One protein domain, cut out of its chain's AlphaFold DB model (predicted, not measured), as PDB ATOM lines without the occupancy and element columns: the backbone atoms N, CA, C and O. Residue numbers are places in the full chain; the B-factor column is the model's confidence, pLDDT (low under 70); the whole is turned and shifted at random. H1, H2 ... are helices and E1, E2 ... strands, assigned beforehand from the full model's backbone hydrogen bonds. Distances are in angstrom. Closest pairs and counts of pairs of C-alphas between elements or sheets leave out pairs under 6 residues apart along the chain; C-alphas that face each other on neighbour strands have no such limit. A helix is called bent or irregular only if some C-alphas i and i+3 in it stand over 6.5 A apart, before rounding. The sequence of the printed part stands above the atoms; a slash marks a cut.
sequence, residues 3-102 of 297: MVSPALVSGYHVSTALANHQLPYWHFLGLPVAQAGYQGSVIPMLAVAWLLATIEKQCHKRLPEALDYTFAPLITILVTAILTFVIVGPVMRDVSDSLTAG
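Overview. This is residues 3 to 102 of the 297 residues of the protein "PTS system, sucrose-specific IIB component" of Lactobacillus farraginis DSM 18382 = JCM 14108 (UniProt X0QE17). A long helical hairpin, H2 and H3, makes the length of the domain, and a small strand hairpin, E1 and E2, sits beside the kink of H3, with E2 nearer to it than E1. The short helix H1 lies toward the same end, off the two long helices. The printed part has 100 residues with three named helices and two named strands, in the order H1, E1, E2, H2, H3; the two strands form one antiparallel sheet, and the class is mostly helix. The whole is elongated, spanning 50 by 30 by 23 A, and only just loose, close to compact, with a radius of gyration of the C-alphas of 15.4 A.

Along the chain. E1 is residues 25 to 28, 9.2 A long, and E2 is residues 31 to 34, 9.7 A. H3, residues 65 to 102, is 48.3 A long and ends at C-alpha 102 (136.070, 111.150, 87.884). H2, residues 42 to 62, is 30.5 A long. H1, residues 11 to 19, begins at C-alpha 11 (137.857, 130.430, 91.123). H1 and H3 are irregular: C-alphas 12 and 15 are 7.3 A apart, C-alphas 66 and 69 7.1 A.

Arrangement. E1 and E2 form an antiparallel hairpin at 144 degrees, with N 26 and O 33 within hydrogen-bond range at 2.8 A. The closest C-alphas of E2 and H3, Val 33 and Val 86, are 5.8 A apart, near the kink of 51 degrees in H3 at residue 84. H2 and H3 touch as a helical hairpin, opposite ways at a shallow tilt of 24 degrees; their closest C-alphas, Pro 44 and Met 92, are 5.0 A apart. H1 is apart from E2, H2 and H3. Every O i to N i+4 pair is within range in H2, 27 of 34 in H3 and 3 of 5 in H1.

Size, cuts and confidence. The two farthest C-alphas, Ala 66 and Gly 102, are 50.2 A apart. The printed part has no cut and no long link, and no printed residue is under 70 in pLDDT.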
ATOM      1  N   MET A   3     139.620 133.462 100.910       85.19
ATOM      2  CA  MET A   3     139.607 132.521  99.778       85.19
ATOM      3  C   MET A   3     138.673 132.913  98.623       85.19
ATOM      4  O   MET A   3     138.765 132.332  97.546       85.19
ATOM      5  N   VAL A   4     137.765 133.868  98.839       85.56
ATOM      6  CA  VAL A   4     136.810 134.356  97.829       85.56
ATOM      7  C   VAL A   4     136.972 135.853  97.561       85.56
ATOM      8  O   VAL A   4     136.066 136.482  97.018       85.56
ATOM      9  N   SER A   5     138.111 136.424  97.964       88.25
ATOM     10  CA  SER A   5     138.388 137.853  97.830       88.25
ATOM     11  C   SER A   5     138.268 138.308  96.368       88.25
ATOM     12  O   SER A   5     138.821 137.637  95.493       88.25
ATOM     13  N   PRO A   6     137.626 139.460  96.091       85.88
ATOM     14  CA  PRO A   6     137.591 140.056  94.753       85.88
ATOM     15  C   PRO A   6     138.975 140.417  94.196       85.88
ATOM     16  O   PRO A   6     139.116 140.600  92.994       85.88
ATOM     17  N   ALA A   7     139.992 140.530  95.061       87.19
ATOM     18  CA  ALA A   7     141.373 140.786  94.652       87.19
ATOM     19  C   ALA A   7     142.068 139.553  94.039       87.19
ATOM     20  O   ALA A   7     143.145 139.683  93.469       87.19
ATOM     21  N   LEU A   8     141.482 138.361  94.180       89.56
ATOM     22  CA  LEU A   8     141.984 137.134  93.567       89.56
ATOM     23  C   LEU A   8     141.355 136.937  92.194       89.56
ATOM     24  O   LEU A   8     140.213 137.334  91.955       89.56
ATOM     25  N   VAL A   9     142.045 136.197  91.327       89.50
ATOM     26  CA  VAL A   9     141.387 135.635  90.148       89.50
ATOM     27  C   VAL A   9     140.272 134.722  90.634       89.50
ATOM     28  O   VAL A   9     140.520 133.764  91.362       89.50
ATOM     29  N   SER A  10     139.037 135.037  90.249       85.69
ATOM     30  CA  SER A  10     137.858 134.247  90.603       85.69
ATOM     31  C   SER A  10     138.084 132.764  90.307       85.69
ATOM     32  O   SER A  10     138.555 132.424  89.224       85.69
ATOM     33  N   GLY A  11     137.711 131.883  91.239       81.25
ATOM     34  CA  GLY A  11     137.857 130.430  91.123       81.25
ATOM     35  C   GLY A  11     137.282 129.867  89.826       81.25
ATOM     36  O   GLY A  11     137.889 128.993  89.211       81.25
ATOM     37  N   TYR A  12     136.194 130.466  89.336       78.31
ATOM     38  CA  TYR A  12     135.557 130.128  88.061       78.31
ATOM     39  C   TYR A  12     136.429 130.419  86.823       78.31
ATOM     40  O   TYR A  12     136.222 129.823  85.768       78.31
ATOM     41  N   HIS A  13     137.412 131.314  86.948       81.75
ATOM     42  CA  HIS A  13     138.306 131.772  85.878       81.75
ATOM     43  C   HIS A  13     139.772 131.363  86.077       81.75
ATOM     44  O   HIS A  13     140.598 131.617  85.199       81.75
ATOM     45  N   VAL A  14     140.115 130.701  87.188       84.44
ATOM     46  CA  VAL A  14     141.490 130.243  87.461       84.44
ATOM     47  C   VAL A  14     141.985 129.308  86.360       84.44
ATOM     48  O   VAL A  14     143.102 129.470  85.881       84.44
ATOM     49  N   SER A  15     141.140 128.377  85.903       76.25
ATOM     50  CA  SER A  15     141.504 127.416  84.848       76.25
ATOM     51  C   SER A  15     141.856 128.115  83.528       76.25
ATOM     52  O   SER A  15     142.853 127.789  82.893       76.25
ATOM     53  N   THR A  16     141.059 129.111  83.134       78.62
ATOM     54  CA  THR A  16     141.281 129.903  81.915       78.62
ATOM     55  C   THR A  16     142.488 130.828  82.035       78.62
ATOM     56  O   THR A  16     143.272 130.935  81.098       78.62
ATOM     57  N   ALA A  17     142.684 131.465  83.193       84.81
ATOM     58  CA  ALA A  17     143.846 132.313  83.441       84.81
ATOM     59  C   ALA A  17     145.147 131.498  83.446       84.81
ATOM     60  O   ALA A  17     146.163 131.959  82.930       84.81
ATOM     61  N   LEU A  18     145.110 130.274  83.978       84.94
ATOM     62  CA  LEU A  18     146.238 129.350  83.942       84.94
ATOM     63  C   LEU A  18     146.569 128.930  82.502       84.94
ATOM     64  O   LEU A  18     147.727 129.013  82.105       84.94
ATOM     65  N   ALA A  19     145.558 128.550  81.714       82.94
ATOM     66  CA  ALA A  19     145.731 128.149  80.315       82.94
ATOM     67  C   ALA A  19     146.291 129.276  79.429       82.94
ATOM     68  O   ALA A  19     147.096 129.020  78.540       82.94
ATOM     69  N   ASN A  20     145.904 130.525  79.698       87.69
ATOM     70  CA  ASN A  20     146.361 131.695  78.946       87.69
ATOM     71  C   ASN A  20     147.656 132.316  79.500       87.69
ATOM     72  O   ASN A  20     148.040 133.396  79.058       87.69
ATOM     73  N   HIS A  21     148.307 131.687  80.488       84.19
ATOM     74  CA  HIS A  21     149.481 132.232  81.188       84.19
ATOM     75  C   HIS A  21     149.259 133.625  81.815       84.19
ATOM     76  O   HIS A  21     150.188 134.413  81.965       84.19
ATOM     77  N   GLN A  22     148.020 133.928  82.206       88.69
ATOM     78  CA  GLN A  22     147.592 135.204  82.793       88.69
ATOM     79  C   GLN A  22     147.321 135.113  84.301       88.69
ATOM     80  O   GLN A  22     146.860 136.081  84.902       88.69
ATOM     81  N   LEU A  23     147.565 133.959  84.931       87.56
ATOM     82  CA  LEU A  23     147.365 133.802  86.369       87.56
ATOM     83  C   LEU A  23     148.452 134.586  87.134       87.56
ATOM     84  O   LEU A  23     149.634 134.291  86.953       87.56
ATOM     85  N   PRO A  24     148.094 135.568  87.982       90.75
ATOM     86  CA  PRO A  24     149.069 136.300  88.771       90.75
ATOM     87  C   PRO A  24     149.552 135.459  89.956       90.75
ATOM     88  O   PRO A  24     148.810 134.649  90.521       90.75
ATOM     89  N   TYR A  25     150.799 135.689  90.361       91.19
ATOM     90  CA  TYR A  25     151.441 135.005  91.481       91.19
ATOM     91  C   TYR A  25     151.968 136.022  92.492       91.19
ATOM     92  O   TYR A  25     152.404 137.114  92.130       91.19
ATOM     93  N   TRP A  26     151.909 135.681  93.774       91.06
ATOM     94  CA  TRP A  26     152.751 136.297  94.793       91.06
ATOM     95  C   TRP A  26     154.072 135.536  94.876       91.06
ATOM     96  O   TRP A  26     154.104 134.328  94.660       91.06
ATOM     97  N   HIS A  27     155.151 136.222  95.242       87.38
ATOM     98  CA  HIS A  27     156.423 135.578  95.559       87.38
ATOM     99  C   HIS A  27     156.634 135.615  97.069       87.38
ATOM    100  O   HIS A  27     157.057 136.627  97.624       87.38
ATOM    101  N   PHE A  28     156.306 134.512  97.739       81.38
ATOM    102  CA  PHE A  28     156.473 134.375  99.182       81.38
ATOM    103  C   PHE A  28     157.698 133.510  99.470       81.38
ATOM    104  O   PHE A  28     157.718 132.336  99.115       81.38
ATOM    105  N   LEU A  29     158.738 134.088 100.083       83.50
ATOM    106  CA  LEU A  29     160.012 133.398 100.363       83.50
ATOM    107  C   LEU A  29     160.629 132.713  99.121       83.50
ATOM    108  O   LEU A  29     161.211 131.638  99.217       83.50
ATOM    109  N   GLY A  30     160.469 133.321  97.940       79.69
ATOM    110  CA  GLY A  30     160.931 132.765  96.661       79.69
ATOM    111  C   GLY A  30     159.998 131.722  96.030       79.69
ATOM    112  O   GLY A  30     160.202 131.360  94.874       79.69
ATOM    113  N   LEU A  31     158.944 131.288  96.728       84.88
ATOM    114  CA  LEU A  31     157.937 130.371  96.197       84.88
ATOM    115  C   LEU A  31     156.838 131.144  95.448       84.88
ATOM    116  O   LEU A  31     156.281 132.100  96.005       84.88
ATOM    117  N   PRO A  32     156.495 130.752  94.206       86.88
ATOM    118  CA  PRO A  32     155.352 131.311  93.500       86.88
ATOM    119  C   PRO A  32     154.052 130.775  94.111       86.88
ATOM    120  O   PRO A  32     153.796 129.574  94.124       86.88
ATOM    121  N   VAL A  33     153.213 131.677  94.604       89.00
ATOM    122  CA  VAL A  33     151.913 131.372  95.209       89.00
ATOM    123  C   VAL A  33     150.825 131.948  94.318       89.00
ATOM    124  O   VAL A  33     150.740 133.161  94.142       89.00
ATOM    125  N   ALA A  34     150.000 131.085  93.730       89.44
ATOM    126  CA  ALA A  34     148.956 131.514  92.806       89.44
ATOM    127  C   ALA A  34     147.917 132.398  93.510       89.44
ATOM    128  O   ALA A  34     147.345 132.010  94.532       89.44
ATOM    129  N   GLN A  35     147.594 133.548  92.914       91.19
ATOM    130  CA  GLN A  35     146.517 134.436  93.367       91.19
ATOM    131  C   GLN A  35     145.150 133.913  92.898       91.19
ATOM    132  O   GLN A  35     144.378 134.592  92.218       91.19
ATOM    133  N   ALA A  36     144.874 132.655  93.231       89.75
ATOM    134  CA  ALA A  36     143.715 131.908  92.781       89.75
ATOM    135  C   ALA A  36     142.638 131.871  93.869       89.75
ATOM    136  O   ALA A  36     142.870 131.392  94.979       89.75
ATOM    137  N   GLY A  37     141.437 132.327  93.530       89.44
ATOM    138  CA  GLY A  37     140.249 132.208  94.361       89.44
ATOM    139  C   GLY A  37     139.681 130.788  94.364       89.44
ATOM    140  O   GLY A  37     139.888 130.001  93.441       89.44
ATOM    141  N   TYR A  38     138.963 130.443  95.428       86.81
ATOM    142  CA  TYR A  38     138.370 129.119  95.662       86.81
ATOM    143  C   TYR A  38     136.840 129.182  95.706       86.81
ATOM    144  O   TYR A  38     136.185 128.391  96.384       86.81
ATOM    145  N   GLN A  39     136.255 130.160  95.012       84.56
ATOM    146  CA  GLN A  39     134.810 130.299  94.867       84.56
ATOM    147  C   GLN A  39     134.211 128.982  94.343       84.56
ATOM    148  O   GLN A  39     134.750 128.365  93.425       84.56
ATOM    149  N   GLY A  40     133.122 128.535  94.972       74.12
ATOM    150  CA  GLY A  40     132.416 127.303  94.616       74.12
ATOM    151  C   GLY A  40     133.122 125.986  94.984       74.12
ATOM    152  O   GLY A  40     132.511 124.930  94.886       74.12
ATOM    153  N   SER A  41     134.373 126.007  95.453       81.25
ATOM    154  CA  SER A  41     135.093 124.773  95.789       81.25
ATOM    155  C   SER A  41     134.811 124.337  97.229       81.25
ATOM    156  O   SER A  41     135.260 124.989  98.172       81.25
ATOM    157  N   VAL A  42     134.106 123.221  97.425       82.62
ATOM    158  CA  VAL A  42     133.714 122.764  98.776       82.62
ATOM    159  C   VAL A  42     134.873 122.095  99.511       82.62
ATOM    160  O   VAL A  42     135.120 122.398 100.677       82.62
ATOM    161  N   ILE A  43     135.618 121.218  98.832       85.94
ATOM    162  CA  ILE A  43     136.703 120.439  99.453       85.94
ATOM    163  C   ILE A  43     137.800 121.350 100.037       85.94
ATOM    164  O   ILE A  43     138.118 121.192 101.220       85.94
ATOM    165  N   PRO A  44     138.326 122.356  99.303       87.81
ATOM    166  CA  PRO A  44     139.281 123.305  99.870       87.81
ATOM    167  C   PRO A  44     138.728 124.071 101.075       87.81
ATOM    168  O   PRO A  44     139.448 124.274 102.048       87.81
ATOM    169  N   MET A  45     137.451 124.471 101.046       87.69
ATOM    170  CA  MET A  45     136.835 125.221 102.146       87.69
ATOM    171  C   MET A  45     136.735 124.392 103.426       87.69
ATOM    172  O   MET A  45     137.051 124.899 104.500       87.69
ATOM    173  N   LEU A  46     136.345 123.119 103.324       88.75
ATOM    174  CA  LEU A  46     136.268 122.220 104.479       88.75
ATOM    175  C   LEU A  46     137.651 121.969 105.090       88.75
ATOM    176  O   LEU A  46     137.810 122.052 106.309       88.75
ATOM    177  N   ALA A  47     138.660 121.725 104.251       91.12
ATOM    178  CA  ALA A  47     140.032 121.516 104.707       91.12
ATOM    179  C   ALA A  47     140.594 122.759 105.418       91.12
ATOM    180  O   ALA A  47     141.206 122.647 106.480       91.12
ATOM    181  N   VAL A  48     140.345 123.951 104.868       92.94
ATOM    182  CA  VAL A  48     140.798 125.215 105.466       92.94
ATOM    183  C   VAL A  48     140.036 125.539 106.747       92.94
ATOM    184  O   VAL A  48     140.657 125.981 107.707       92.94
ATOM    185  N   ALA A  49     138.726 125.285 106.814       92.00
ATOM    186  CA  ALA A  49     137.949 125.473 108.040       92.00
ATOM    187  C   ALA A  49     138.455 124.570 109.177       92.00
ATOM    188  O   ALA A  49     138.608 125.020 110.313       92.00
ATOM    189  N   TRP A  50     138.775 123.310 108.865       93.94
ATOM    190  CA  TRP A  50     139.383 122.388 109.822       93.94
ATOM    191  C   TRP A  50     140.780 122.844 110.268       93.94
ATOM    192  O   TRP A  50     141.082 122.828 111.467       93.94
ATOM    193  N   LEU A  51     141.619 123.297 109.329       95.38
ATOM    194  CA  LEU A  51     142.943 123.838 109.635       95.38
ATOM    195  C   LEU A  51     142.842 125.068 110.548       95.38
ATOM    196  O   LEU A  51     143.529 125.127 111.566       95.38
ATOM    197  N   LEU A  52     141.954 126.007 110.212       95.12
ATOM    198  CA  LEU A  52     141.694 127.220 110.985       95.12
ATOM    199  C   LEU A  52     141.314 126.872 112.421       95.12
ATOM    200  O   LEU A  52     141.976 127.318 113.354       95.12
ATOM    201  N   ALA A  53     140.313 126.004 112.595       95.25
ATOM    202  CA  ALA A  53     139.850 125.579 113.913       95.25
ATOM    203  C   ALA A  53     140.951 124.876 114.725       95.25
ATOM    204  O   ALA A  53     140.984 124.961 115.953       95.25
ATOM    205  N   THR A  54     141.861 124.165 114.055       95.25
ATOM    206  CA  THR A  54     142.992 123.489 114.704       95.25
ATOM    207  C   THR A  54     144.044 124.492 115.178       95.25
ATOM    208  O   THR A  54     144.500 124.405 116.319       95.25
ATOM    209  N   ILE A  55     144.399 125.466 114.336       94.69
ATOM    210  CA  ILE A  55     145.355 126.528 114.676       94.69
ATOM    211  C   ILE A  55     144.799 127.405 115.799       94.69
ATOM    212  O   ILE A  55     145.520 127.682 116.756       94.69
ATOM    213  N   GLU A  56     143.520 127.773 115.732       94.69
ATOM    214  CA  GLU A  56     142.845 128.601 116.735       94.69
ATOM    215  C   GLU A  56     142.890 127.958 118.118       94.69
ATOM    216  O   GLU A  56     143.404 128.542 119.075       94.69
ATOM    217  N   LYS A  57     142.474 126.690 118.211       94.50
ATOM    218  CA  LYS A  57     142.560 125.906 119.450       94.50
ATOM    219  C   LYS A  57     143.989 125.817 119.974       94.50
ATOM    220  O   LYS A  57     144.197 125.776 121.185       94.50
ATOM    221  N   GLN A  58     144.977 125.741 119.087       93.44
ATOM    222  CA  GLN A  58     146.375 125.656 119.489       93.44
ATOM    223  C   GLN A  58     146.930 127.000 119.973       93.44
ATOM    224  O   GLN A  58     147.769 126.992 120.878       93.44
ATOM    225  N   CYS A  59     146.460 128.119 119.414       92.38
ATOM    226  CA  CYS A  59     146.801 129.470 119.852       92.38
ATOM    227  C   CYS A  59     146.230 129.750 121.245       92.38
ATOM    228  O   CYS A  59     147.012 130.066 122.137       92.38
ATOM    229  N   HIS A  60     144.935 129.494 121.464       92.44
ATOM    230  CA  HIS A  60     144.292 129.649 122.779       92.44
ATOM    231  C   HIS A  60     144.974 128.828 123.883       92.44
ATOM    232  O   HIS A  60     145.069 129.249 125.027       92.44
ATOM    233  N   LYS A  61     145.510 127.647 123.546       92.19
ATOM    234  CA  LYS A  61     146.253 126.812 124.506       92.19
ATOM    235  C   LYS A  61     147.653 127.328 124.844       92.19
ATOM    236  O   LYS A  61     148.214 126.896 125.845       92.19
ATOM    237  N   ARG A  62     148.273 128.126 123.969       92.62
ATOM    238  CA  ARG A  62     149.681 128.549 124.102       92.62
ATOM    239  C   ARG A  62     149.834 130.008 124.508       92.62
ATOM    240  O   ARG A  62     150.894 130.365 125.015       92.62
ATOM    241  N   LEU A  63     148.832 130.843 124.253       90.94
ATOM    242  CA  LEU A  63     148.878 132.259 124.585       90.94
ATOM    243  C   LEU A  63     148.453 132.496 126.041       90.94
ATOM    244  O   LEU A  63     147.494 131.885 126.507       90.94
ATOM    245  N   PRO A  64     149.140 133.396 126.766       89.31
ATOM    246  CA  PRO A  64     148.656 133.899 128.046       89.31
ATOM    247  C   PRO A  64     147.312 134.623 127.886       89.31
ATOM    248  O   PRO A  64     147.109 135.323 126.895       89.31
ATOM    249  N   GLU A  65     146.446 134.538 128.897       88.44
ATOM    250  CA  GLU A  65     145.076 135.086 128.888       88.44
ATOM    251  C   GLU A  65     145.013 136.571 128.472       88.44
ATOM    252  O   GLU A  65     144.152 136.971 127.693       88.44
ATOM    253  N   ALA A  66     145.994 137.376 128.895       88.94
ATOM    254  CA  ALA A  66     146.089 138.797 128.549       88.94
ATOM    255  C   ALA A  66     146.325 139.076 127.050       88.94
ATOM    256  O   ALA A  66     145.998 140.157 126.567       88.94
ATOM    257  N   LEU A  67     146.922 138.132 126.316       89.56
ATOM    258  CA  LEU A  67     147.215 138.259 124.883       89.56
ATOM    259  C   LEU A  67     146.215 137.492 124.017       89.56
ATOM    260  O   LEU A  67     146.098 137.769 122.823       89.56
ATOM    261  N   ASP A  68     145.504 136.540 124.610       88.31
ATOM    262  CA  ASP A  68     144.672 135.576 123.907       88.31
ATOM    263  C   ASP A  68     143.572 136.252 123.076       88.31
ATOM    264  O   ASP A  68     143.469 136.040 121.868       88.31
ATOM    265  N   TYR A  69     142.839 137.184 123.692       88.31
ATOM    266  CA  TYR A  69     141.705 137.867 123.063       88.31
ATOM    267  C   TYR A  69     142.075 138.645 121.786       88.31
ATOM    268  O   TYR A  69     141.262 138.775 120.873       88.31
ATOM    269  N   THR A  70     143.302 139.166 121.698       89.56
ATOM    270  CA  THR A  70     143.749 139.980 120.556       89.56
ATOM    271  C   THR A  70     144.611 139.189 119.579       89.56
ATOM    272  O   THR A  70     144.427 139.290 118.365       89.56
ATOM    273  N   PHE A  71     145.564 138.402 120.081       92.62
ATOM    274  CA  PHE A  71     146.566 137.757 119.239       92.62
ATOM    275  C   PHE A  71     146.138 136.384 118.735       92.62
ATOM    276  O   PHE A  71     146.551 136.023 117.631       92.62
ATOM    277  N   ALA A  72     145.303 135.629 119.458       91.88
ATOM    278  CA  ALA A  72     144.895 134.305 118.989       91.88
ATOM    279  C   ALA A  72     144.113 134.374 117.667       91.88
ATOM    280  O   ALA A  72     144.520 133.682 116.727       91.88
ATOM    281  N   PRO A  73     143.095 135.246 117.504       90.88
ATOM    282  CA  PRO A  73     142.389 135.367 116.228       90.88
ATOM    283  C   PRO A  73     143.297 135.899 115.111       90.88
ATOM    284  O   PRO A  73     143.248 135.406 113.983       90.88
ATOM    285  N   LEU A  74     144.173 136.865 115.420       93.44
ATOM    286  CA  LEU A  74     145.090 137.465 114.447       93.44
ATOM    287  C   LEU A  74     146.085 136.437 113.888       93.44
ATOM    288  O   LEU A  74     146.206 136.291 112.671       93.44
ATOM    289  N   ILE A  75     146.777 135.713 114.773       93.62
ATOM    290  CA  ILE A  75     147.748 134.676 114.398       93.62
ATOM    291  C   ILE A  75     147.038 133.567 113.630       93.62
ATOM    292  O   ILE A  75     147.520 133.140 112.583       93.62
ATOM    293  N   THR A  76     145.868 133.142 114.108       94.25
ATOM    294  CA  THR A  76     145.070 132.106 113.456       94.25
ATOM    295  C   THR A  76     144.745 132.481 112.021       94.25
ATOM    296  O   THR A  76     145.030 131.702 111.112       94.25
ATOM    297  N   ILE A  77     144.195 133.673 111.790       92.62
ATOM    298  CA  ILE A  77     143.828 134.129 110.448       92.62
ATOM    299  C   ILE A  77     145.071 134.241 109.563       92.62
ATOM    300  O   ILE A  77     145.055 133.728 108.445       92.62
ATOM    301  N   LEU A  78     146.153 134.855 110.055       92.56
ATOM    302  CA  LEU A  78     147.374 135.083 109.278       92.56
ATOM    303  C   LEU A  78     148.050 133.766 108.868       92.56
ATOM    304  O   LEU A  78     148.343 133.554 107.691       92.56
ATOM    305  N   VAL A  79     148.267 132.864 109.827       93.44
ATOM    306  CA  VAL A  79     148.914 131.568 109.583       93.44
ATOM    307  C   VAL A  79     148.034 130.698 108.693       93.44
ATOM    308  O   VAL A  79     148.526 130.117 107.727       93.44
ATOM    309  N   THR A  80     146.724 130.657 108.954       94.25
ATOM    310  CA  THR A  80     145.786 129.911 108.106       94.25
ATOM    311  C   THR A  80     145.790 130.454 106.681       94.25
ATOM    312  O   THR A  80     145.797 129.662 105.744       94.25
ATOM    313  N   ALA A  81     145.822 131.776 106.484       91.25
ATOM    314  CA  ALA A  81     145.858 132.381 105.154       91.25
ATOM    315  C   ALA A  81     147.097 131.943 104.366       91.25
ATOM    316  O   ALA A  81     146.969 131.466 103.239       91.25
ATOM    317  N   ILE A  82     148.282 132.047 104.975       91.38
ATOM    318  CA  ILE A  82     149.545 131.642 104.345       91.38
ATOM    319  C   ILE A  82     149.494 130.155 103.981       91.38
ATOM    320  O   ILE A  82     149.702 129.795 102.824       91.38
ATOM    321  N   LEU A  83     149.139 129.287 104.933       93.19
ATOM    322  CA  LEU A  83     149.053 127.842 104.693       93.19
ATOM    323  C   LEU A  83     148.002 127.479 103.637       93.19
ATOM    324  O   LEU A  83     148.205 126.547 102.858       93.19
ATOM    325  N   THR A  84     146.902 128.229 103.582       92.25
ATOM    326  CA  THR A  84     145.847 128.045 102.585       92.25
ATOM    327  C   THR A  84     146.371 128.291 101.182       92.25
ATOM    328  O   THR A  84     146.204 127.437 100.322       92.25
ATOM    329  N   PHE A  85     147.011 129.427 100.916       91.00
ATOM    330  CA  PHE A  85     147.442 129.727  99.550       91.00
ATOM    331  C   PHE A  85     148.695 128.952  99.134       91.00
ATOM    332  O   PHE A  85     148.807 128.590  97.966       91.00
ATOM    333  N   VAL A  86     149.605 128.662 100.070       91.00
ATOM    334  CA  VAL A  86     150.868 127.969  99.771       91.00
ATOM    335  C   VAL A  86     150.670 126.460  99.604       91.00
ATOM    336  O   VAL A  86     151.280 125.872  98.718       91.00
ATOM    337  N   ILE A  87     149.847 125.823 100.448       90.88
ATOM    338  CA  ILE A  87     149.786 124.354 100.542       90.88
ATOM    339  C   ILE A  87     148.364 123.832 100.355       90.88
ATOM    340  O   ILE A  87     148.084 123.114  99.397       90.88
ATOM    341  N   VAL A  88     147.456 124.163 101.278       91.06
ATOM    342  CA  VAL A  88     146.161 123.467 101.381       91.06
ATOM    343  C   VAL A  88     145.291 123.733 100.164       91.06
ATOM    344  O   VAL A  88     144.686 122.818  99.624       91.06
ATOM    345  N   GLY A  89     145.244 124.978  99.711       88.00
ATOM    346  CA  GLY A  89     144.461 125.408  98.568       88.00
ATOM    347  C   GLY A  89     144.856 124.679  97.282       88.00
ATOM    348  O   GLY A  89     143.989 124.012  96.720       88.00
ATOM    349  N   PRO A  90     146.122 124.752  96.822       88.25
ATOM    350  CA  PRO A  90     146.571 124.033  95.629       88.25
ATOM    351  C   PRO A  90     146.287 122.529  95.696       88.25
ATOM    352  O   PRO A  90     145.592 122.006  94.831       88.25
ATOM    353  N   VAL A  91     146.709 121.863  96.778       91.69
ATOM    354  CA  VAL A  91     146.523 120.411  96.941       91.69
ATOM    355  C   VAL A  91     145.041 120.038  96.916       91.69
ATOM    356  O   VAL A  91     144.636 119.107  96.224       91.69
ATOM    357  N   MET A  92     144.204 120.772  97.650       89.38
ATOM    358  CA  MET A  92     142.775 120.473  97.702       89.38
ATOM    359  C   MET A  92     142.060 120.835  96.404       89.38
ATOM    360  O   MET A  92     141.068 120.185  96.088       89.38
ATOM    361  N   ARG A  93     142.537 121.826  95.636       86.50
ATOM    362  CA  ARG A  93     142.018 122.099  94.289       86.50
ATOM    363  C   ARG A  93     142.286 120.916  93.368       86.50
ATOM    364  O   ARG A  93     141.347 120.472  92.723       86.50
ATOM    365  N   ASP A  94     143.492 120.357  93.376       88.00
ATOM    366  CA  ASP A  94     143.828 119.204  92.533       88.00
ATOM    367  C   ASP A  94     142.978 117.975  92.882       88.00
ATOM    368  O   ASP A  94     142.450 117.298  91.995       88.00
ATOM    369  N   VAL A  95     142.764 117.720  94.178       87.50
ATOM    370  CA  VAL A  95     141.840 116.673  94.655       87.50
ATOM    371  C   VAL A  95     140.422 116.929  94.143       87.50
ATOM    372  O   VAL A  95     139.737 116.020  93.675       87.50
ATOM    373  N   SER A  96     139.979 118.180  94.222       83.44
ATOM    374  CA  SER A  96     138.642 118.603  93.832       83.44
ATOM    375  C   SER A  96     138.400 118.504  92.321       83.44
ATOM    376  O   SER A  96     137.356 118.005  91.890       83.44
ATOM    377  N   ASP A  97     139.383 118.901  91.517       84.25
ATOM    378  CA  ASP A  97     139.372 118.784  90.060       84.25
ATOM    379  C   ASP A  97     139.417 117.311  89.631       84.25
ATOM    380  O   ASP A  97     138.653 116.904  88.756       84.25
ATOM    381  N   SER A  98     140.223 116.483  90.305       84.25
ATOM    382  CA  SER A  98     140.296 115.036  90.054       84.25
ATOM    383  C   SER A  98     138.972 114.334  90.355       84.25
ATOM    384  O   SER A  98     138.503 113.520  89.558       84.25
ATOM    385  N   LEU A  99     138.324 114.680  91.472       84.69
ATOM    386  CA  LEU A  99     136.993 114.172  91.806       84.69
ATOM    387  C   LEU A  99     135.965 114.584  90.746       84.69
ATOM    388  O   LEU A  99     135.179 113.759  90.288       84.69
ATOM    389  N   THR A 100     135.993 115.853  90.336       82.12
ATOM    390  CA  THR A 100     135.097 116.389  89.303       82.12
ATOM    391  C   THR A 100     135.271 115.637  87.982       82.12
ATOM    392  O   THR A 100     134.284 115.229  87.371       82.12
ATOM    393  N   ALA A 101     136.517 115.392  87.569       83.50
ATOM    394  CA  ALA A 101     136.834 114.618  86.375       83.50
ATOM    395  C   ALA A 101     136.355 113.161  86.484       83.50
ATOM    396  O   ALA A 101     135.758 112.646  85.541       83.50
ATOM    397  N   GLY A 102     136.547 112.514  87.639       82.12
ATOM    398  CA  GLY A 102     136.070 111.150  87.884       82.12
ATOM    399  C   GLY A 102     134.545 111.027  87.818       82.12
ATOM    400  O   GLY A 102     134.022 110.088  87.219       82.12
TER     401      GLY A 102